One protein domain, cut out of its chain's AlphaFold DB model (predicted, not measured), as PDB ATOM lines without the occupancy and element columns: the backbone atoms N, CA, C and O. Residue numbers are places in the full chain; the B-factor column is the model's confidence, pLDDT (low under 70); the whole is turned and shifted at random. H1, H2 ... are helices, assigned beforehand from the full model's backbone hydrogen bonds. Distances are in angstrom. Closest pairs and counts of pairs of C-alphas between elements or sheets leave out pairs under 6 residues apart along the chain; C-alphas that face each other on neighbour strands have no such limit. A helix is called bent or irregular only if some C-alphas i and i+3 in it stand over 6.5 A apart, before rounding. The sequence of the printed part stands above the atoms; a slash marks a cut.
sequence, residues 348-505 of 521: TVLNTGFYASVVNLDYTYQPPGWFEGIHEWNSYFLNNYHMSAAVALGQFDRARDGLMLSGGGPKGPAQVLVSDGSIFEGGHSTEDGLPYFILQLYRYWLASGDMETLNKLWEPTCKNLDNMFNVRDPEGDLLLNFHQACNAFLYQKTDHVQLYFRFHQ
ATOM      1  N   THR A 348      73.424  68.334 120.368       73.06
ATOM      2  CA  THR A 348      74.033  69.550 119.822       73.06
ATOM      3  C   THR A 348      73.005  70.591 119.374       73.06
ATOM      4  O   THR A 348      73.316  71.780 119.379       73.06
ATOM      5  N   VAL A 349      71.783  70.183 119.019       72.56
ATOM      6  CA  VAL A 349      70.692  71.102 118.659       72.56
ATOM      7  C   VAL A 349      70.233  71.890 119.880       72.56
ATOM      8  O   VAL A 349      70.043  73.102 119.787       72.56
ATOM      9  N   LEU A 350      70.123  71.237 121.039       70.75
ATOM     10  CA  LEU A 350      69.763  71.914 122.285       70.75
ATOM     11  C   LEU A 350      70.829  72.937 122.682       70.75
ATOM     12  O   LEU A 350      70.476  74.049 123.061       70.75
ATOM     13  N   ASN A 351      72.117  72.609 122.522       70.06
ATOM     14  CA  ASN A 351      73.204  73.565 122.776       70.06
ATOM     15  C   ASN A 351      73.041  74.823 121.907       70.06
ATOM     16  O   ASN A 351      73.087  75.937 122.424       70.06
ATOM     17  N   THR A 352      72.776  74.650 120.608       67.94
ATOM     18  CA  THR A 352      72.501  75.765 119.685       67.94
ATOM     19  C   THR A 352      71.280  76.577 120.112       67.94
ATOM     20  O   THR A 352      71.330  77.805 120.083       67.94
ATOM     21  N   GLY A 353      70.206  75.914 120.554       70.25
ATOM     22  CA  GLY A 353      69.007  76.576 121.071       70.25
ATOM     23  C   GLY A 353      69.314  77.494 122.254       70.25
ATOM     24  O   GLY A 353      68.892  78.646 122.258       70.25
ATOM     25  N   PHE A 354      70.126  77.034 123.208       71.06
ATOM     26  CA  PHE A 354      70.539  77.870 124.332       71.06
ATOM     27  C   PHE A 354      71.373  79.084 123.902       71.06
ATOM     28  O   PHE A 354      71.113  80.189 124.379       71.06
ATOM     29  N   TYR A 355      72.342  78.911 122.997       72.69
ATOM     30  CA  TYR A 355      73.124  80.038 122.476       72.69
ATOM     31  C   TYR A 355      72.239  81.061 121.753       72.69
ATOM     32  O   TYR A 355      72.396  82.264 121.961       72.69
ATOM     33  N   ALA A 356      71.260  80.600 120.968       75.00
ATOM     34  CA  ALA A 356      70.288  81.474 120.319       75.00
ATOM     35  C   ALA A 356      69.447  82.260 121.341       75.00
ATOM     36  O   ALA A 356      69.246  83.461 121.174       75.00
ATOM     37  N   SER A 357      69.007  81.626 122.432       73.00
ATOM     38  CA  SER A 357      68.262  82.304 123.499       73.00
ATOM     39  C   SER A 357      69.089  83.363 124.231       73.00
ATOM     40  O   SER A 357      68.545  84.407 124.580       73.00
ATOM     41  N   VAL A 358      70.389  83.130 124.452       77.94
ATOM     42  CA  VAL A 358      71.287  84.129 125.064       77.94
ATOM     43  C   VAL A 358      71.389  85.371 124.177       77.94
ATOM     44  O   VAL A 358      71.261  86.490 124.669       77.94
ATOM     45  N   VAL A 359      71.550  85.179 122.865       78.06
ATOM     46  CA  VAL A 359      71.566  86.287 121.895       78.06
ATOM     47  C   VAL A 359      70.212  86.998 121.851       78.06
ATOM     48  O   VAL A 359      70.170  88.223 121.851       78.06
ATOM     49  N   ASN A 360      69.098  86.261 121.887       77.88
ATOM     50  CA  ASN A 360      67.760  86.857 121.884       77.88
ATOM     51  C   ASN A 360      67.482  87.685 123.156       77.88
ATOM     52  O   ASN A 360      66.897  88.768 123.090       77.88
ATOM     53  N   LEU A 361      67.949  87.216 124.318       79.94
ATOM     54  CA  LEU A 361      67.879  87.980 125.565       79.94
ATOM     55  C   LEU A 361      68.678  89.289 125.468       79.94
ATOM     56  O   LEU A 361      68.263  90.299 126.032       79.94
ATOM     57  N   ASP A 362      69.807  89.293 124.754       83.06
ATOM     58  CA  ASP A 362      70.578  90.514 124.508       83.06
ATOM     59  C   ASP A 362      69.873  91.450 123.516       83.06
ATOM     60  O   ASP A 362      69.747  92.642 123.782       83.06
ATOM     61  N   TYR A 363      69.323  90.919 122.422       78.69
ATOM     62  CA  TYR A 363      68.587  91.708 121.427       78.69
ATOM     63  C   TYR A 363      67.344  92.391 122.001       78.69
ATOM     64  O   TYR A 363      66.996  93.501 121.601       78.69
ATOM     65  N   THR A 364      66.650  91.733 122.924       78.69
ATOM     66  CA  THR A 364      65.457  92.283 123.588       78.69
ATOM     67  C   THR A 364      65.803  93.224 124.738       78.69
ATOM     68  O   THR A 364      64.923  93.931 125.237       78.69
ATOM     69  N   TYR A 365      67.075  93.283 125.145       82.06
ATOM     70  CA  TYR A 365      67.527  94.198 126.177       82.06
ATOM     71  C   TYR A 365      67.561  95.630 125.647       82.06
ATOM     72  O   TYR A 365      68.344  95.995 124.766       82.06
ATOM     73  N   GLN A 366      66.731  96.476 126.243       79.19
ATOM     74  CA  GLN A 366      66.813  97.912 126.084       79.19
ATOM     75  C   GLN A 366      66.961  98.528 127.489       79.19
ATOM     76  O   GLN A 366      65.973  98.641 128.213       79.19
ATOM     77  N   PRO A 367      68.152  98.982 127.912       82.19
ATOM     78  CA  PRO A 367      68.374  99.480 129.275       82.19
ATOM     79  C   PRO A 367      67.368 100.570 129.664       82.19
ATOM     80  O   PRO A 367      67.254 101.529 128.912       82.19
ATOM     81  N   PRO A 368      66.639 100.496 130.786       80.69
ATOM     82  CA  PRO A 368      66.957  99.670 131.947       80.69
ATOM     83  C   PRO A 368      66.244  98.303 131.999       80.69
ATOM     84  O   PRO A 368      66.240  97.686 133.051       80.69
ATOM     85  N   GLY A 369      65.624  97.796 130.928       81.75
ATOM     86  CA  GLY A 369      64.862  96.538 130.981       81.75
ATOM     87  C   GLY A 369      64.867  95.719 129.691       81.75
ATOM     88  O   GLY A 369      65.700  95.915 128.809       81.75
ATOM     89  N   TRP A 370      63.926  94.783 129.578       79.38
ATOM     90  CA  TRP A 370      63.724  93.954 128.387       79.38
ATOM     91  C   TRP A 370      62.322  94.140 127.845       79.38
ATOM     92  O   TRP A 370      61.365  94.153 128.615       79.38
ATOM     93  N   PHE A 371      62.243  94.221 126.525       70.50
ATOM     94  CA  PHE A 371      61.051  94.599 125.785       70.50
ATOM     95  C   PHE A 371      60.707  93.476 124.808       70.50
ATOM     96  O   PHE A 371      61.602  92.844 124.237       70.50
ATOM     97  N   GLU A 372      59.419  93.200 124.638       57.47
ATOM     98  CA  GLU A 372      58.928  92.015 123.933       57.47
ATOM     99  C   GLU A 372      59.077  92.134 122.404       57.47
ATOM    100  O   GLU A 372      58.185  92.542 121.662       57.47
ATOM    101  N   GLY A 373      60.246  91.735 121.902       54.19
ATOM    102  CA  GLY A 373      60.555  91.799 120.478       54.19
ATOM    103  C   GLY A 373      60.617  93.248 119.985       54.19
ATOM    104  O   GLY A 373      61.345  94.078 120.537       54.19
ATOM    105  N   ILE A 374      59.892  93.538 118.903       44.75
ATOM    106  CA  ILE A 374      59.762  94.900 118.361       44.75
ATOM    107  C   ILE A 374      58.672  95.675 119.115       44.75
ATOM    108  O   ILE A 374      58.767  96.890 119.224       44.75
ATOM    109  N   HIS A 375      57.678  94.977 119.675       45.16
ATOM    110  CA  HIS A 375      56.558  95.570 120.400       45.16
ATOM    111  C   HIS A 375      56.984  95.921 121.834       45.16
ATOM    112  O   HIS A 375      57.499  95.100 122.585       45.16
ATOM    113  N   GLU A 376      56.808  97.175 122.235       50.50
ATOM    114  CA  GLU A 376      57.501  97.711 123.411       50.50
ATOM    115  C   GLU A 376      56.707  97.605 124.727       50.50
ATOM    116  O   GLU A 376      56.637  98.557 125.504       50.50
ATOM    117  N   TRP A 377      56.076  96.452 124.978       53.59
ATOM    118  CA  TRP A 377      55.268  96.218 126.185       53.59
ATOM    119  C   TRP A 377      56.131  95.474 127.208       53.59
ATOM    120  O   TRP A 377      56.830  94.530 126.851       53.59
ATOM    121  N   ASN A 378      56.124  95.906 128.473       53.38
ATOM    122  CA  ASN A 378      57.205  95.564 129.413       53.38
ATOM    123  C   ASN A 378      56.813  94.747 130.648       53.38
ATOM    124  O   ASN A 378      57.672  94.459 131.475       53.38
ATOM    125  N   SER A 379      55.547  94.399 130.862       51.47
ATOM    126  CA  SER A 379      55.158  93.881 132.187       51.47
ATOM    127  C   SER A 379      55.156  92.374 132.335       51.47
ATOM    128  O   SER A 379      55.396  91.888 133.443       51.47
ATOM    129  N   TYR A 380      54.913  91.621 131.264       58.47
ATOM    130  CA  TYR A 380      54.680  90.192 131.404       58.47
ATOM    131  C   TYR A 380      55.984  89.391 131.363       58.47
ATOM    132  O   TYR A 380      56.366  88.803 132.378       58.47
ATOM    133  N   PHE A 381      56.732  89.378 130.257       64.56
ATOM    134  CA  PHE A 381      57.923  88.518 130.172       64.56
ATOM    135  C   PHE A 381      59.117  89.014 131.000       64.56
ATOM    136  O   PHE A 381      59.908  88.198 131.487       64.56
ATOM    137  N   LEU A 382      59.215  90.326 131.242       70.25
ATOM    138  CA  LEU A 382      60.249  90.923 132.095       70.25
ATOM    139  C   LEU A 382      60.232  90.332 133.515       70.25
ATOM    140  O   LEU A 382      61.260  89.861 134.005       70.25
ATOM    141  N   ASN A 383      59.045  90.294 134.129       67.62
ATOM    142  CA  ASN A 383      58.823  89.798 135.490       67.62
ATOM    143  C   ASN A 383      58.887  88.270 135.604       67.62
ATOM    144  O   ASN A 383      59.195  87.738 136.670       67.62
ATOM    145  N   ASN A 384      58.631  87.553 134.512       67.19
ATOM    146  CA  ASN A 384      58.585  86.097 134.519       67.19
ATOM    147  C   ASN A 384      59.932  85.441 134.180       67.19
ATOM    148  O   ASN A 384      60.330  84.482 134.847       67.19
ATOM    149  N   TYR A 385      60.651  85.950 133.172       73.88
ATOM    150  CA  TYR A 385      61.768  85.216 132.561       73.88
ATOM    151  C   TYR A 385      63.052  86.022 132.444       73.88
ATOM    152  O   TYR A 385      64.104  85.518 132.839       73.88
ATOM    153  N   HIS A 386      62.989  87.260 131.943       79.12
ATOM    154  CA  HIS A 386      64.198  87.992 131.556       79.12
ATOM    155  C   HIS A 386      65.126  88.272 132.745       79.12
ATOM    156  O   HIS A 386      66.326  88.018 132.657       79.12
ATOM    157  N   MET A 387      64.574  88.684 133.892       81.44
ATOM    158  CA  MET A 387      65.373  88.925 135.101       81.44
ATOM    159  C   MET A 387      66.028  87.642 135.636       81.44
ATOM    160  O   MET A 387      67.207  87.652 135.985       81.44
ATOM    161  N   SER A 388      65.313  86.510 135.632       81.88
ATOM    162  CA  SER A 388      65.879  85.207 136.028       81.88
ATOM    163  C   SER A 388      66.985  84.762 135.081       81.88
ATOM    164  O   SER A 388      68.005  84.246 135.536       81.88
ATOM    165  N   ALA A 389      66.785  84.949 133.776       81.38
ATOM    166  CA  ALA A 389      67.776  84.609 132.770       81.38
ATOM    167  C   ALA A 389      69.040  85.468 132.939       81.38
ATOM    168  O   ALA A 389      70.140  84.925 132.980       81.38
ATOM    169  N   ALA A 390      68.892  86.776 133.161       84.56
ATOM    170  CA  ALA A 390      70.011  87.676 133.433       84.56
ATOM    171  C   ALA A 390      70.788  87.289 134.701       84.56
ATOM    172  O   ALA A 390      72.016  87.233 134.674       84.56
ATOM    173  N   VAL A 391      70.090  86.943 135.791       84.62
ATOM    174  CA  VAL A 391      70.721  86.429 137.021       84.62
ATOM    175  C   VAL A 391      71.489  85.131 136.750       84.62
ATOM    176  O   VAL A 391      72.615  84.982 137.219       84.62
ATOM    177  N   ALA A 392      70.917  84.205 135.974       82.88
ATOM    178  CA  ALA A 392      71.573  82.944 135.625       82.88
ATOM    179  C   ALA A 392      72.838  83.140 134.771       82.88
ATOM    180  O   ALA A 392      73.779  82.359 134.893       82.88
ATOM    181  N   LEU A 393      72.872  84.193 133.952       82.62
ATOM    182  CA  LEU A 393      74.027  84.593 133.143       82.62
ATOM    183  C   LEU A 393      75.034  85.472 133.908       82.62
ATOM    184  O   LEU A 393      76.012  85.929 133.325       82.62
ATOM    185  N   GLY A 394      74.798  85.755 135.195       85.12
ATOM    186  CA  GLY A 394      75.652  86.644 135.993       85.12
ATOM    187  C   GLY A 394      75.551  88.128 135.613       85.12
ATOM    188  O   GLY A 394      76.358  88.937 136.061       85.12
ATOM    189  N   GLN A 395      74.552  88.515 134.817       87.12
ATOM    190  CA  GLN A 395      74.300  89.894 134.389       87.12
ATOM    191  C   GLN A 395      73.515  90.665 135.463       87.12
ATOM    192  O   GLN A 395      72.408  91.155 135.226       87.12
ATOM    193  N   PHE A 396      74.079  90.755 136.672       90.50
ATOM    194  CA  PHE A 396      73.389  91.312 137.842       90.50
ATOM    195  C   PHE A 396      72.980  92.774 137.664       90.50
ATOM    196  O   PHE A 396      71.888  93.137 138.088       90.50
ATOM    197  N   ASP A 397      73.785  93.591 136.978       91.44
ATOM    198  CA  ASP A 397      73.427  94.987 136.699       91.44
ATOM    199  C   ASP A 397      72.149  95.095 135.862       91.44
ATOM    200  O   ASP A 397      71.251  95.859 136.205       91.44
ATOM    201  N   ARG A 398      72.009  94.268 134.818       90.88
ATOM    202  CA  ARG A 398      70.802  94.258 133.978       90.88
ATOM    203  C   ARG A 398      69.584  93.765 134.758       90.88
ATOM    204  O   ARG A 398      68.493  94.305 134.613       90.88
ATOM    205  N   ALA A 399      69.769  92.747 135.603       88.94
ATOM    206  CA  ALA A 399      68.705  92.239 136.465       88.94
ATOM    207  C   ALA A 399      68.239  93.298 137.478       88.94
ATOM    208  O   ALA A 399      67.036  93.476 137.660       88.94
ATOM    209  N   ARG A 400      69.176  94.032 138.093       91.56
ATOM    210  CA  ARG A 400      68.884  95.155 138.993       91.56
ATOM    211  C   ARG A 400      68.099  96.244 138.276       91.56
ATOM    212  O   ARG A 400      67.084  96.698 138.796       91.56
ATOM    213  N   ASP A 401      68.555  96.648 137.096       90.31
ATOM    214  CA  ASP A 401      67.909  97.698 136.312       90.31
ATOM    215  C   ASP A 401      66.466  97.292 135.948       90.31
ATOM    216  O   ASP A 401      65.543  98.087 136.134       90.31
ATOM    217  N   GLY A 402      66.246  96.026 135.567       87.56
ATOM    218  CA  GLY A 402      64.911  95.480 135.304       87.56
ATOM    219  C   GLY A 402      64.013  95.456 136.547       87.56
ATOM    220  O   GLY A 402      62.857  95.868 136.477       87.56
ATOM    221  N   LEU A 403      64.551  95.047 137.703       87.56
ATOM    222  CA  LEU A 403      63.827  95.053 138.981       87.56
ATOM    223  C   LEU A 403      63.415  96.473 139.388       87.56
ATOM    224  O   LEU A 403      62.296  96.686 139.853       87.56
ATOM    225  N   MET A 404      64.305  97.446 139.191       88.25
ATOM    226  CA  MET A 404      64.036  98.855 139.475       88.25
ATOM    227  C   MET A 404      63.030  99.455 138.493       88.25
ATOM    228  O   MET A 404      62.168 100.220 138.920       88.25
ATOM    229  N   LEU A 405      63.092  99.087 137.211       83.88
ATOM    230  CA  LEU A 405      62.102  99.497 136.217       83.88
ATOM    231  C   LEU A 405      60.711  98.969 136.589       83.88
ATOM    232  O   LEU A 405      59.759  99.741 136.646       83.88
ATOM    233  N   SER A 406      60.595  97.671 136.885       79.19
ATOM    234  CA  SER A 406      59.307  97.041 137.183       79.19
ATOM    235  C   SER A 406      58.751  97.386 138.563       79.19
ATOM    236  O   SER A 406      57.538  97.510 138.691       79.19
ATOM    237  N   GLY A 407      59.595  97.515 139.593       78.44
ATOM    238  CA  GLY A 407      59.162  97.658 140.988       78.44
ATOM    239  C   GLY A 407      59.453  99.008 141.644       78.44
ATOM    240  O   GLY A 407      58.902  99.287 142.706       78.44
ATOM    241  N   GLY A 408      60.298  99.850 141.044       73.31
ATOM    242  CA  GLY A 408      60.712 101.140 141.612       73.31
ATOM    243  C   GLY A 408      59.723 102.287 141.384       73.31
ATOM    244  O   GLY A 408      59.938 103.389 141.887       73.31
ATOM    245  N   GLY A 409      58.651 102.053 140.624       74.31
ATOM    246  CA  GLY A 409      57.611 103.043 140.359       74.31
ATOM    247  C   GLY A 409      56.718 103.342 141.576       74.31
ATOM    248  O   GLY A 409      56.642 102.549 142.515       74.31
ATOM    249  N   PRO A 410      55.963 104.457 141.558       66.69
ATOM    250  CA  PRO A 410      55.127 104.888 142.687       66.69
ATOM    251  C   PRO A 410      53.980 103.921 143.020       66.69
ATOM    252  O   PRO A 410      53.497 103.917 144.148       66.69
ATOM    253  N   LYS A 411      53.548 103.102 142.052       67.88
ATOM    254  CA  LYS A 411      52.539 102.048 142.238       67.88
ATOM    255  C   LYS A 411      53.149 100.672 142.540       67.88
ATOM    256  O   LYS A 411      52.406  99.702 142.572       67.88
ATOM    257  N   GLY A 412      54.468 100.568 142.733       71.12
ATOM    258  CA  GLY A 412      55.161  99.303 142.992       71.12
ATOM    259  C   GLY A 412      55.155  98.313 141.809       71.12
ATOM    260  O   GLY A 412      54.834  98.701 140.684       71.12
ATOM    261  N   PRO A 413      55.529  97.039 142.045       72.12
ATOM    262  CA  PRO A 413      55.630  95.999 141.014       72.12
ATOM    263  C   PRO A 413      54.304  95.607 140.344       72.12
ATOM    264  O   PRO A 413      53.229  95.850 140.883       72.12
ATOM    265  N   ALA A 414      54.418  94.927 139.194       67.69
ATOM    266  CA  ALA A 414      53.333  94.349 138.380       67.69
ATOM    267  C   ALA A 414      52.500  95.340 137.525       67.69
ATOM    268  O   ALA A 414      51.574  94.949 136.817       67.69
ATOM    269  N   GLN A 415      52.911  96.608 137.460       71.00
ATOM    270  CA  GLN A 415      52.335  97.576 136.523       71.00
ATOM    271  C   GLN A 415      52.676  97.248 135.061       71.00
ATOM    272  O   GLN A 415      53.802  96.852 134.749       71.00
ATOM    273  N   VAL A 416      51.719  97.485 134.155       71.50
ATOM    274  CA  VAL A 416      51.988  97.515 132.711       71.50
ATOM    275  C   VAL A 416      52.804  98.758 132.400       71.50
ATOM    276  O   VAL A 416      52.325  99.868 132.612       71.50
ATOM    277  N   LEU A 417      54.034  98.579 131.923       73.50
ATOM    278  CA  LEU A 417      54.899  99.685 131.525       73.50
ATOM    279  C   LEU A 417      54.930  99.798 130.000       73.50
ATOM    280  O   LEU A 417      55.009  98.778 129.306       73.50
ATOM    281  N   VAL A 418      54.872 101.032 129.501       73.56
ATOM    282  CA  VAL A 418      55.213 101.358 128.108       73.56
ATOM    283  C   VAL A 418      56.713 101.606 127.990       73.56
ATOM    284  O   VAL A 418      57.479 101.385 128.939       73.56
ATOM    285  N   SER A 419      57.161 102.021 126.809       72.00
ATOM    286  CA  SER A 419      58.560 101.872 126.472       72.00
ATOM    287  C   SER A 419      59.507 102.896 127.087       72.00
ATOM    288  O   SER A 419      60.678 102.608 127.344       72.00
ATOM    289  N   ASP A 420      58.982 104.074 127.412       77.50
ATOM    290  CA  ASP A 420      59.671 105.079 128.217       77.50
ATOM    291  C   ASP A 420      59.714 104.746 129.723       77.50
ATOM    292  O   ASP A 420      60.329 105.481 130.494       77.50
ATOM    293  N   GLY A 421      59.091 103.637 130.143       75.94
ATOM    294  CA  GLY A 421      59.000 103.208 131.538       75.94
ATOM    295  C   GLY A 421      57.840 103.830 132.318       75.94
ATOM    296  O   GLY A 421      57.712 103.582 133.516       75.94
ATOM    297  N   SER A 422      56.980 104.625 131.675       78.88
ATOM    298  CA  SER A 422      55.749 105.115 132.293       78.88
ATOM    299  C   SER A 422      54.683 104.018 132.388       78.88
ATOM    300  O   SER A 422      54.721 103.000 131.696       78.88
ATOM    301  N   ILE A 423      53.733 104.208 133.304       76.19
ATOM    302  CA  ILE A 423      52.653 103.250 133.542       76.19
ATOM    303  C   ILE A 423      51.597 103.419 132.454       76.19
ATOM    304  O   ILE A 423      51.096 104.521 132.231       76.19
ATOM    305  N   PHE A 424      51.223 102.317 131.816       73.25
ATOM    306  CA  PHE A 424      50.116 102.279 130.881       73.25
ATOM    307  C   PHE A 424      48.774 102.318 131.631       73.25
ATOM    308  O   PHE A 424      48.405 101.367 132.317       73.25
ATOM    309  N   GLU A 425      48.022 103.412 131.494       66.75
ATOM    310  CA  GLU A 425      46.766 103.627 132.235       66.75
ATOM    311  C   GLU A 425      45.557 102.848 131.680       66.75
ATOM    312  O   GLU A 425      44.536 102.752 132.356       66.75
ATOM    313  N   GLY A 426      45.657 102.273 130.477       58.81
ATOM    314  CA  GLY A 426      44.565 101.529 129.832       58.81
ATOM    315  C   GLY A 426      44.601 100.008 130.031       58.81
ATOM    316  O   GLY A 426      43.780  99.306 129.446       58.81
ATOM    317  N   GLY A 427      45.568  99.479 130.790       54.97
ATOM    318  CA  GLY A 427      45.765  98.039 130.968       54.97
ATOM    319  C   GLY A 427      44.835  97.447 132.028       54.97
ATOM    320  O   GLY A 427      44.719  97.978 133.131       54.97
ATOM    321  N   HIS A 428      44.193  96.319 131.723       48.56
ATOM    322  CA  HIS A 428      43.422  95.563 132.709       48.56
ATOM    323  C   HIS A 428      44.348  94.670 133.559       48.56
ATOM    324  O   HIS A 428      45.099  93.878 133.008       48.56
ATOM    325  N   SER A 429      44.189  94.724 134.891       53.53
ATOM    326  CA  SER A 429      44.745  93.787 135.900       53.53
ATOM    327  C   SER A 429      46.269  93.803 136.079       53.53
ATOM    328  O   SER A 429      46.988  92.969 135.541       53.53
ATOM    329  N   THR A 430      46.757  94.732 136.901       55.69
ATOM    330  CA  THR A 430      48.185  94.946 137.189       55.69
ATOM    331  C   THR A 430      48.742  94.093 138.334       55.69
ATOM    332  O   THR A 430      49.820  94.372 138.835       55.69
ATOM    333  N   GLU A 431      48.022  93.083 138.824       63.06
ATOM    334  CA  GLU A 431      48.414  92.354 140.044       63.06
ATOM    335  C   GLU A 431      48.922  90.930 139.756       63.06
ATOM    336  O   GLU A 431      49.664  90.365 140.557       63.06
ATOM    337  N   ASP A 432      48.604  90.372 138.583       62.00
ATOM    338  CA  ASP A 432      48.847  88.957 138.246       62.00
ATOM    339  C   ASP A 432      50.349  88.611 138.109       62.00
ATOM    340  O   ASP A 432      50.755  87.456 138.252       62.00
ATOM    341  N   GLY A 433      51.201  89.610 137.850       65.94
ATOM    342  CA  GLY A 433      52.658  89.447 137.732       65.94
ATOM    343  C   GLY A 433      53.418  89.459 139.066       65.94
ATOM    344  O   GLY A 433      54.611  89.145 139.100       65.94
ATOM    345  N   LEU A 434      52.756  89.821 140.169       74.81
ATOM    346  CA  LEU A 434      53.403  90.067 141.458       74.81
ATOM    347  C   LEU A 434      54.083  88.828 142.077       74.81
ATOM    348  O   LEU A 434      55.223  88.963 142.537       74.81
ATOM    349  N   PRO A 435      53.478  87.619 142.071       75.31
ATOM    350  CA  PRO A 435      54.127  86.432 142.635       75.31
ATOM    351  C   PRO A 435      55.466  86.105 141.962       75.31
ATOM    352  O   PRO A 435      56.425  85.699 142.625       75.31
ATOM    353  N   TYR A 436      55.562  86.331 140.650       76.25
ATOM    354  CA  TYR A 436      56.796  86.114 139.904       76.25
ATOM    355  C   TYR A 436      57.837  87.173 140.224       76.25
ATOM    356  O   TYR A 436      58.986  86.815 140.461       76.25
ATOM    357  N   PHE A 437      57.441  88.444 140.328       79.81
ATOM    358  CA  PHE A 437      58.351  89.512 140.738       79.81
ATOM    359  C   PHE A 437      59.019  89.212 142.090       79.81
ATOM    360  O   PHE A 437      60.237  89.334 142.206       79.81
ATOM    361  N   ILE A 438      58.259  88.737 143.087       83.25
ATOM    362  CA  ILE A 438      58.808  88.342 144.399       83.25
ATOM    363  C   ILE A 438      59.858  87.234 144.236       83.25
ATOM    364  O   ILE A 438      60.946  87.313 144.813       83.25
ATOM    365  N   LEU A 439      59.565  86.216 143.420       83.31
ATOM    366  CA  LEU A 439      60.511  85.139 143.132       83.31
ATOM    367  C   LEU A 439      61.777  85.655 142.430       83.31
ATOM    368  O   LEU A 439      62.875  85.203 142.758       83.31
ATOM    369  N   GLN A 440      61.646  86.593 141.487       83.69
ATOM    370  CA  GLN A 440      62.787  87.215 140.809       83.69
ATOM    371  C   GLN A 440      63.650  88.018 141.778       83.69
ATOM    372  O   GLN A 440      64.866  87.835 141.801       83.69
ATOM    373  N   LEU A 441      63.028  88.853 142.612       87.00
ATOM    374  CA  LEU A 441      63.712  89.659 143.619       87.00
ATOM    375  C   LEU A 441      64.482  88.770 144.604       87.00
ATOM    376  O   LEU A 441      65.650  89.027 144.889       87.00
ATOM    377  N   TYR A 442      63.862  87.676 145.057       87.00
ATOM    378  CA  TYR A 442      64.509  86.687 145.916       87.00
ATOM    379  C   TYR A 442      65.704  86.008 145.230       87.00
ATOM    380  O   TYR A 442      66.773  85.896 145.825       87.00
ATOM    381  N   ARG A 443      65.552  85.577 143.969       86.88
ATOM    382  CA  ARG A 443      66.639  84.952 143.194       86.88
ATOM    383  C   ARG A 443      67.802  85.909 142.959       86.88
ATOM    384  O   ARG A 443      68.948  85.491 143.096       86.88
ATOM    385  N   TYR A 444      67.507  87.164 142.627       88.56
ATOM    386  CA  TYR A 444      68.512  88.210 142.474       88.56
ATOM    387  C   TYR A 444      69.273  88.413 143.781       88.56
ATOM    388  O   TYR A 444      70.490  88.271 143.791       88.56
ATOM    389  N   TRP A 445      68.563  88.645 144.888       91.62
ATOM    390  CA  TRP A 445      69.176  88.843 146.200       91.62
ATOM    391  C   TRP A 445      70.049  87.657 146.627       91.62
ATOM    392  O   TRP A 445      71.179  87.856 147.064       91.62
ATOM    393  N   LEU A 446      69.569  86.422 146.452       90.19
ATOM    394  CA  LEU A 446      70.358  85.227 146.762       90.19
ATOM    395  C   LEU A 446      71.651  85.131 145.946       90.19
ATOM    396  O   LEU A 446      72.639  84.591 146.440       90.19
ATOM    397  N   ALA A 447      71.628  85.581 144.691       88.31
ATOM    398  CA  ALA A 447      72.765  85.471 143.789       88.31
ATOM    399  C   ALA A 447      73.762  86.632 143.940       88.31
ATOM    400  O   ALA A 447      74.965  86.401 143.845       88.31
ATOM    401  N   SER A 448      73.281  87.856 144.173       91.38
ATOM    402  CA  SER A 448      74.104  89.072 144.228       91.38
ATOM    403  C   SER A 448      74.464  89.520 145.647       91.38
ATOM    404  O   SER A 448      75.474  90.193 145.836       91.38
ATOM    405  N   GLY A 449      73.647  89.180 146.650       90.69
ATOM    406  CA  GLY A 449      73.760  89.712 148.010       90.69
ATOM    407  C   GLY A 449      73.383  91.196 148.146       90.69
ATOM    408  O   GLY A 449      73.634  91.793 149.193       90.69
ATOM    409  N   ASP A 450      72.792  91.807 147.114       92.81
ATOM    410  CA  ASP A 450      72.451  93.232 147.083       92.81
ATOM    411  C   ASP A 450      71.241  93.553 147.981       92.81
ATOM    412  O   ASP A 450      70.073  93.450 147.593       92.81
ATOM    413  N   MET A 451      71.550  93.958 149.212       91.88
ATOM    414  CA  MET A 451      70.566  94.388 150.206       91.88
ATOM    415  C   MET A 451      69.976  95.770 149.911       91.88
ATOM    416  O   MET A 451      68.878  96.066 150.381       91.88
ATOM    417  N   GLU A 452      70.674  96.634 149.170       93.25
ATOM    418  CA  GLU A 452      70.201  97.993 148.898       93.25
ATOM    419  C   GLU A 452      68.980  97.957 147.978       93.25
ATOM    420  O   GLU A 452      67.945  98.554 148.289       93.25
ATOM    421  N   THR A 453      69.078  97.204 146.881       90.38
ATOM    422  CA  THR A 453      67.967  97.006 145.942       90.38
ATOM    423  C   THR A 453      66.795  96.297 146.618       90.38
ATOM    424  O   THR A 453      65.649  96.720 146.459       90.38
ATOM    425  N   LEU A 454      67.067  95.273 147.439       90.12
ATOM    426  CA  LEU A 454      66.028  94.575 148.200       90.12
ATOM    427  C   LEU A 454      65.261  95.537 149.113       90.12
ATOM    428  O   LEU A 454      64.036  95.594 149.046       90.12
ATOM    429  N   ASN A 455      65.967  96.330 149.924       89.69
ATOM    430  CA  ASN A 455      65.337  97.257 150.864       89.69
ATOM    431  C   ASN A 455      64.486  98.322 150.159       89.69
ATOM    432  O   ASN A 455      63.427  98.683 150.664       89.69
ATOM    433  N   LYS A 456      64.919  98.802 148.985       90.19
ATOM    434  CA  LYS A 456      64.154  99.776 148.190       90.19
ATOM    435  C   LYS A 456      62.857  99.194 147.631       90.19
ATOM    436  O   LYS A 456      61.848  99.890 147.597       90.19
ATOM    437  N   LEU A 457      62.882  97.941 147.177       89.88
ATOM    438  CA  LEU A 457      61.752  97.318 146.481       89.88
ATOM    439  C   LEU A 457      60.799  96.570 147.417       89.88
ATOM    440  O   LEU A 457      59.638  96.368 147.064       89.88
ATOM    441  N   TRP A 458      61.253  96.173 148.607       87.69
ATOM    442  CA  TRP A 458      60.476  95.327 149.512       87.69
ATOM    443  C   TRP A 458      59.199  96.000 150.021       87.69
ATOM    444  O   TRP A 458      58.122  95.422 149.900       87.69
ATOM    445  N   GLU A 459      59.281  97.234 150.526       86.69
ATOM    446  CA  GLU A 459      58.103  97.937 151.051       86.69
ATOM    447  C   GLU A 459      57.018  98.170 149.972       86.69
ATOM    448  O   GLU A 459      55.858  97.828 150.226       86.69
ATOM    449  N   PRO A 460      57.344  98.667 148.758       85.12
ATOM    450  CA  PRO A 460      56.381  98.719 147.653       85.12
ATOM    451  C   PRO A 460      55.798  97.348 147.286       85.12
ATOM    452  O   PRO A 460      54.609  97.239 146.992       85.12
ATOM    453  N   THR A 461      56.615  96.294 147.330       85.38
ATOM    454  CA  THR A 461      56.179  94.926 147.015       85.38
ATOM    455  C   THR A 461      55.166  94.406 148.034       85.38
ATOM    456  O   THR A 461      54.146  93.851 147.634       85.38
ATOM    457  N   CYS A 462      55.392  94.629 149.333       85.50
ATOM    458  CA  CYS A 462      54.441  94.259 150.386       85.50
ATOM    459  C   CYS A 462      53.100  94.985 150.225       85.50
ATOM    460  O   CYS A 462      52.055  94.344 150.263       85.50
ATOM    461  N   LYS A 463      53.124  96.296 149.954       83.88
ATOM    462  CA  LYS A 463      51.900  97.082 149.715       83.88
ATOM    463  C   LYS A 463      51.077  96.532 148.547       83.88
ATOM    464  O   LYS A 463      49.853  96.450 148.642       83.88
ATOM    465  N   ASN A 464      51.736  96.123 147.463       80.12
ATOM    466  CA  ASN A 464      51.051  95.518 146.321       80.12
ATOM    467  C   ASN A 464      50.544  94.107 146.605       80.12
ATOM    468  O   ASN A 464      49.506  93.729 146.067       80.12
ATOM    469  N   LEU A 465      51.234  93.346 147.455       83.12
ATOM    470  CA  LEU A 465      50.787  92.023 147.888       83.12
ATOM    471  C   LEU A 465      49.499  92.131 148.700       83.12
ATOM    472  O   LEU A 465      48.531  91.439 148.393       83.12
ATOM    473  N   ASP A 466      49.456  93.058 149.656       83.62
ATOM    474  CA  ASP A 466      48.255  93.340 150.441       83.62
ATOM    475  C   ASP A 466      47.101  93.796 149.537       83.62
ATOM    476  O   ASP A 466      45.973  93.319 149.662       83.62
ATOM    477  N   ASN A 467      47.380  94.676 148.567       80.69
ATOM    478  CA  ASN A 467      46.387  95.098 147.582       80.69
ATOM    479  C   ASN A 467      45.877  93.926 146.726       80.69
ATOM    480  O   ASN A 467      44.679  93.832 146.471       80.69
ATOM    481  N   MET A 468      46.762  93.015 146.307       79.19
ATOM    482  CA  MET A 468      46.376  91.829 145.549       79.19
ATOM    483  C   MET A 468      45.419  90.952 146.361       79.19
ATOM    484  O   MET A 468      44.384  90.576 145.826       79.19
ATOM    485  N   PHE A 469      45.700  90.677 147.639       80.06
ATOM    486  CA  PHE A 469      44.768  89.930 148.492       80.06
ATOM    487  C   PHE A 469      43.432  90.664 148.665       80.06
ATOM    488  O   PHE A 469      42.385  90.057 148.475       80.06
ATOM    489  N   ASN A 470      43.440  91.982 148.888       81.12
ATOM    490  CA  ASN A 470      42.202  92.764 149.018       81.12
ATOM    491  C   ASN A 470      41.301  92.705 147.770       81.12
ATOM    492  O   ASN A 470      40.081  92.806 147.884       81.12
ATOM    493  N   VAL A 471      41.893  92.592 146.578       76.69
ATOM    494  CA  VAL A 471      41.161  92.592 145.302       76.69
ATOM    495  C   VAL A 471      40.842  91.176 144.814       76.69
ATOM    496  O   VAL A 471      39.823  90.967 144.155       76.69
ATOM    497  N   ARG A 472      41.716  90.202 145.089       72.81
ATOM    498  CA  ARG A 472      41.680  88.854 144.497       72.81
ATOM    499  C   ARG A 472      41.244  87.764 145.466       72.81
ATOM    500  O   ARG A 472      40.943  86.676 144.994       72.81
ATOM    501  N   ASP A 473      41.160  88.047 146.759       78.56
ATOM    502  CA  ASP A 473      40.630  87.136 147.774       78.56
ATOM    503  C   ASP A 473      39.379  87.751 148.442       78.56
ATOM    504  O   ASP A 473      39.424  88.216 149.582       78.56
ATOM    505  N   PRO A 474      38.238  87.828 147.723       71.12
ATOM    506  CA  PRO A 474      36.996  88.364 148.276       71.12
ATOM    507  C   PRO A 474      36.387  87.465 149.363       71.12
ATOM    508  O   PRO A 474      35.521  87.925 150.108       71.12
ATOM    509  N   GLU A 475      36.797  86.195 149.433       79.56
ATOM    510  CA  GLU A 475      36.293  85.211 150.398       79.56
ATOM    511  C   GLU A 475      37.137  85.171 151.685       79.56
ATOM    512  O   GLU A 475      36.651  84.721 152.724       79.56
ATOM    513  N   GLY A 476      38.358  85.714 151.653       79.75
ATOM    514  CA  GLY A 476      39.288  85.750 152.779       79.75
ATOM    515  C   GLY A 476      39.877  84.380 153.118       79.75
ATOM    516  O   GLY A 476      40.270  84.154 154.266       79.75
ATOM    517  N   ASP A 477      39.888  83.447 152.165       83.62
ATOM    518  CA  ASP A 477      40.368  82.076 152.354       83.62
ATOM    519  C   ASP A 477      41.853  81.905 151.984       83.62
ATOM    520  O   ASP A 477      42.401  80.802 152.085       83.62
ATOM    521  N   LEU A 478      42.517  83.013 151.630       77.94
ATOM    522  CA  LEU A 478      43.898  83.103 151.158       77.94
ATOM    523  C   LEU A 478      44.127  82.434 149.795       77.94
ATOM    524  O   LEU A 478      45.282  82.201 149.413       77.94
ATOM    525  N   LEU A 479      43.063  82.153 149.039       75.62
ATOM    526  CA  LEU A 479      43.131  81.662 147.670       75.62
ATOM    527  C   LEU A 479      42.803  82.794 146.693       75.62
ATOM    528  O   LEU A 479      41.740  83.403 146.701       75.62
ATOM    529  N   LEU A 480      43.754  83.081 145.804       73.00
ATOM    530  CA  LEU A 480      43.600  84.144 144.815       73.00
ATOM    531  C   LEU A 480      42.686  83.682 143.671       73.00
ATOM    532  O   LEU A 480      42.961  82.677 143.010       73.00
ATOM    533  N   ASN A 481      41.640  84.455 143.389       66.12
ATOM    534  CA  ASN A 481      40.754  84.232 142.253       66.12
ATOM    535  C   ASN A 481      41.433  84.566 140.914       66.12
ATOM    536  O   ASN A 481      42.077  85.605 140.758       66.12
ATOM    537  N   PHE A 482      41.228  83.697 139.917       57.97
ATOM    538  CA  PHE A 482      41.717  83.890 138.547       57.97
ATOM    539  C   PHE A 482      40.918  84.968 137.800       57.97
ATOM    540  O   PHE A 482      39.698  85.053 137.944       57.97
ATOM    541  N   HIS A 483      41.586  85.748 136.943       56.19
ATOM    542  CA  HIS A 483      40.956  86.812 136.155       56.19
ATOM    543  C   HIS A 483      41.175  86.667 134.642       56.19
ATOM    544  O   HIS A 483      42.121  86.040 134.182       56.19
ATOM    545  N   GLN A 484      40.294  87.290 133.858       43.06
ATOM    546  CA  GLN A 484      40.192  87.183 132.396       43.06
ATOM    547  C   GLN A 484      41.425  87.711 131.627       43.06
ATOM    548  O   GLN A 484      41.619  87.364 130.468       43.06
ATOM    549  N   ALA A 485      42.293  88.503 132.269       41.62
ATOM    550  CA  ALA A 485      43.550  88.999 131.687       41.62
ATOM    551  C   ALA A 485      44.714  87.983 131.768       41.62
ATOM    552  O   ALA A 485      45.769  88.191 131.173       41.62
ATOM    553  N   CYS A 486      44.506  86.838 132.427       42.53
ATOM    554  CA  CYS A 486      45.439  85.713 132.512       42.53
ATOM    555  C   CYS A 486      45.578  84.920 131.186       42.53
ATOM    556  O   CYS A 486      45.873  83.724 131.206       42.53
ATOM    557  N   ASN A 487      45.367  85.520 130.010       35.69
ATOM    558  CA  ASN A 487      45.405  84.764 128.751       35.69
ATOM    559  C   ASN A 487      46.800  84.175 128.463       35.69
ATOM    560  O   ASN A 487      46.899  83.030 128.031       35.69
ATOM    561  N   ALA A 488      47.887  84.864 128.825       43.50
ATOM    562  CA  ALA A 488      49.236  84.289 128.747       43.50
ATOM    563  C   ALA A 488      49.503  83.193 129.812       43.50
ATOM    564  O   ALA A 488      50.320  82.299 129.597       43.50
ATOM    565  N   PHE A 489      48.751  83.197 130.922       36.22
ATOM    566  CA  PHE A 489      48.771  82.153 131.961       36.22
ATOM    567  C   PHE A 489      48.115  80.840 131.493       36.22
ATOM    568  O   PHE A 489      48.525  79.760 131.926       36.22
ATOM    569  N   LEU A 490      47.103  80.901 130.616       34.88
ATOM    570  CA  LEU A 490      46.416  79.705 130.107       34.88
ATOM    571  C   LEU A 490      47.326  78.844 129.222       34.88
ATOM    572  O   LEU A 490      47.274  77.618 129.325       34.88
ATOM    573  N   TYR A 491      48.218  79.458 128.439       37.09
ATOM    574  CA  TYR A 491      49.176  78.737 127.589       37.09
ATOM    575  C   TYR A 491      50.262  77.988 128.382       37.09
ATOM    576  O   TYR A 491      50.854  77.040 127.876       37.09
ATOM    577  N   GLN A 492      50.490  78.357 129.646       36.03
ATOM    578  CA  GLN A 492      51.537  77.790 130.507       36.03
ATOM    579  C   GLN A 492      51.027  76.719 131.482       36.03
ATOM    580  O   GLN A 492      51.809  76.048 132.164       36.03
ATOM    581  N   LYS A 493      49.708  76.511 131.548       25.17
ATOM    582  CA  LYS A 493      49.087  75.557 132.476       25.17
ATOM    583  C   LYS A 493      49.494  74.102 132.192       25.17
ATOM    584  O   LYS A 493      49.502  73.294 133.116       25.17
ATOM    585  N   THR A 494      49.889  73.761 130.965       31.05
ATOM    586  CA  THR A 494      50.378  72.414 130.616       31.05
ATOM    587  C   THR A 494      51.788  72.119 131.137       31.05
ATOM    588  O   THR A 494      52.034  70.994 131.567       31.05
ATOM    589  N   ASP A 495      52.674  73.116 131.215       30.48
ATOM    590  CA  ASP A 495      54.072  72.894 131.618       30.48
ATOM    591  C   ASP A 495      54.287  73.037 133.134       30.48
ATOM    592  O   ASP A 495      55.087  72.317 133.738       30.48
ATOM    593  N   HIS A 496      53.529  73.913 133.802       33.38
ATOM    594  CA  HIS A 496      53.740  74.203 135.227       33.38
ATOM    595  C   HIS A 496      52.954  73.297 136.190       33.38
ATOM    596  O   HIS A 496      53.384  73.115 137.334       33.38
ATOM    597  N   VAL A 497      51.873  72.638 135.748       28.25
ATOM    598  CA  VAL A 497      51.183  71.627 136.578       28.25
ATOM    599  C   VAL A 497      52.102  70.426 136.853       28.25
ATOM    600  O   VAL A 497      52.089  69.894 137.963       28.25
ATOM    601  N   GLN A 498      53.003  70.057 135.933       26.66
ATOM    602  CA  GLN A 498      54.011  69.019 136.202       26.66
ATOM    603  C   GLN A 498      55.026  69.413 137.290       26.66
ATOM    604  O   GLN A 498      55.519  68.545 138.017       26.66
ATOM    605  N   LEU A 499      55.330  70.706 137.439       26.95
ATOM    606  CA  LEU A 499      56.252  71.202 138.465       26.95
ATOM    607  C   LEU A 499      55.614  71.220 139.859       26.95
ATOM    608  O   LEU A 499      56.289  70.889 140.837       26.95
ATOM    609  N   TYR A 500      54.312  71.504 139.953       25.31
ATOM    610  CA  TYR A 500      53.586  71.461 141.226       25.31
ATOM    611  C   TYR A 500      53.486  70.026 141.783       25.31
ATOM    612  O   TYR A 500      53.681  69.811 142.979       25.31
ATOM    613  N   PHE A 501      53.333  69.011 140.919       25.50
ATOM    614  CA  PHE A 501      53.341  67.601 141.343       25.50
ATOM    615  C   PHE A 501      54.707  67.100 141.856       25.50
ATOM    616  O   PHE A 501      54.748  66.149 142.638       25.50
ATOM    617  N   ARG A 502      55.833  67.743 141.499       27.16
ATOM    618  CA  ARG A 502      57.161  67.405 142.057       27.16
ATOM    619  C   ARG A 502      57.486  68.114 143.373       27.16
ATOM    620  O   ARG A 502      58.343  67.626 144.107       27.16
ATOM    621  N   PHE A 503      56.806  69.210 143.712       26.56
ATOM    622  CA  PHE A 503      57.011  69.893 144.995       26.56
ATOM    623  C   PHE A 503      56.550  69.040 146.191       26.56
ATOM    624  O   PHE A 503      57.184  69.073 147.242       26.56
ATOM    625  N   HIS A 504      55.539  68.183 146.016       28.33
ATOM    626  CA  HIS A 504      55.123  67.200 147.028       28.33
ATOM    627  C   HIS A 504      56.091  66.020 147.219       28.33
ATOM    628  O   HIS A 504      55.987  65.310 148.213       28.33
ATOM    629  N   GLN A 505      57.054  65.812 146.316       30.50
ATOM    630  CA  GLN A 505      58.050  64.739 146.447       30.50
ATOM    631  C   GLN A 505      59.365  65.198 147.098       30.50
ATOM    632  O   GLN A 505      60.212  64.364 147.410       30.50
TER     633      GLN A 505
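This is residues 348 to 505 of the 521 residues of an uncharacterized protein of Parcubacteria group bacterium GW2011_GWF2_45_11 (UniProt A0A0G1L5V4). The longest helix, H5, is kinked and makes one side of an up-and-down bundle of four helices, H2 to H5, each running against the one before it. Two arms stick out from this body: residues 348 to 356 of H1, and residues 490 to 505, which include H7. The printed part has 158 residues with seven named helices, H1 to H7 in chain order, and no named strand, an all-helix class. It is compact, with a radius of gyration of the C-alphas of 16.1 A, and spans 50 by 37 by 33 A.

H5, residues 451 to 472, is 30.0 A long, with a kink of 37 degrees near residue 458; it is only just irregular, C-alphas 456 and 459 being 6.9 A apart. H4 is residues 434 to 448, 20.9 A; H3 residues 396 to 407, 15.9 A; H2 residues 380 to 392, 18.9 A, irregular, with C-alphas 384 and 387 7.4 A apart. H1, residues 348 to 363, 22.9 A, begins at C-alpha (74.033, 69.550, 119.822). H6 is residues 487 to 490; H7, residues 493 to 503, 15.9 A, ends at C-alpha (57.011, 69.893, 144.995).

H5 and H4 form a hairpin at a shallow tilt of 16 degrees, closest at C-alphas Leu 454 and Trp 445, 6.8 A. H2 touches H4 at C-alphas Asn 383 and Phe 437, 5.3 A. H2 and H3 form a hairpin, closest at C-alphas Met 387 and Ala 399, 4.9 A. H1 is close to H2 but not clearly touching; H6 and H7 touch no helix. Each O i to N i+4 pair is within hydrogen-bond range in H1, H3 and H4, but 6 of 9 in H2, 16 of 18 in H5 and 3 of 7 in H7, where 4 of 8 O i to N i+3 pairs are; H6 is too short.

The farthest C-alphas, Thr 348 and Glu 475, are 51.0 A apart. The printed part has no cut. Long links join H1 to H2, H3 to H4 and H5 to H6. Mean pLDDT of the printed part is 70.4; 50 residues are under 70, among them residues 372 to 381, 425 to 433 and 481 to 505.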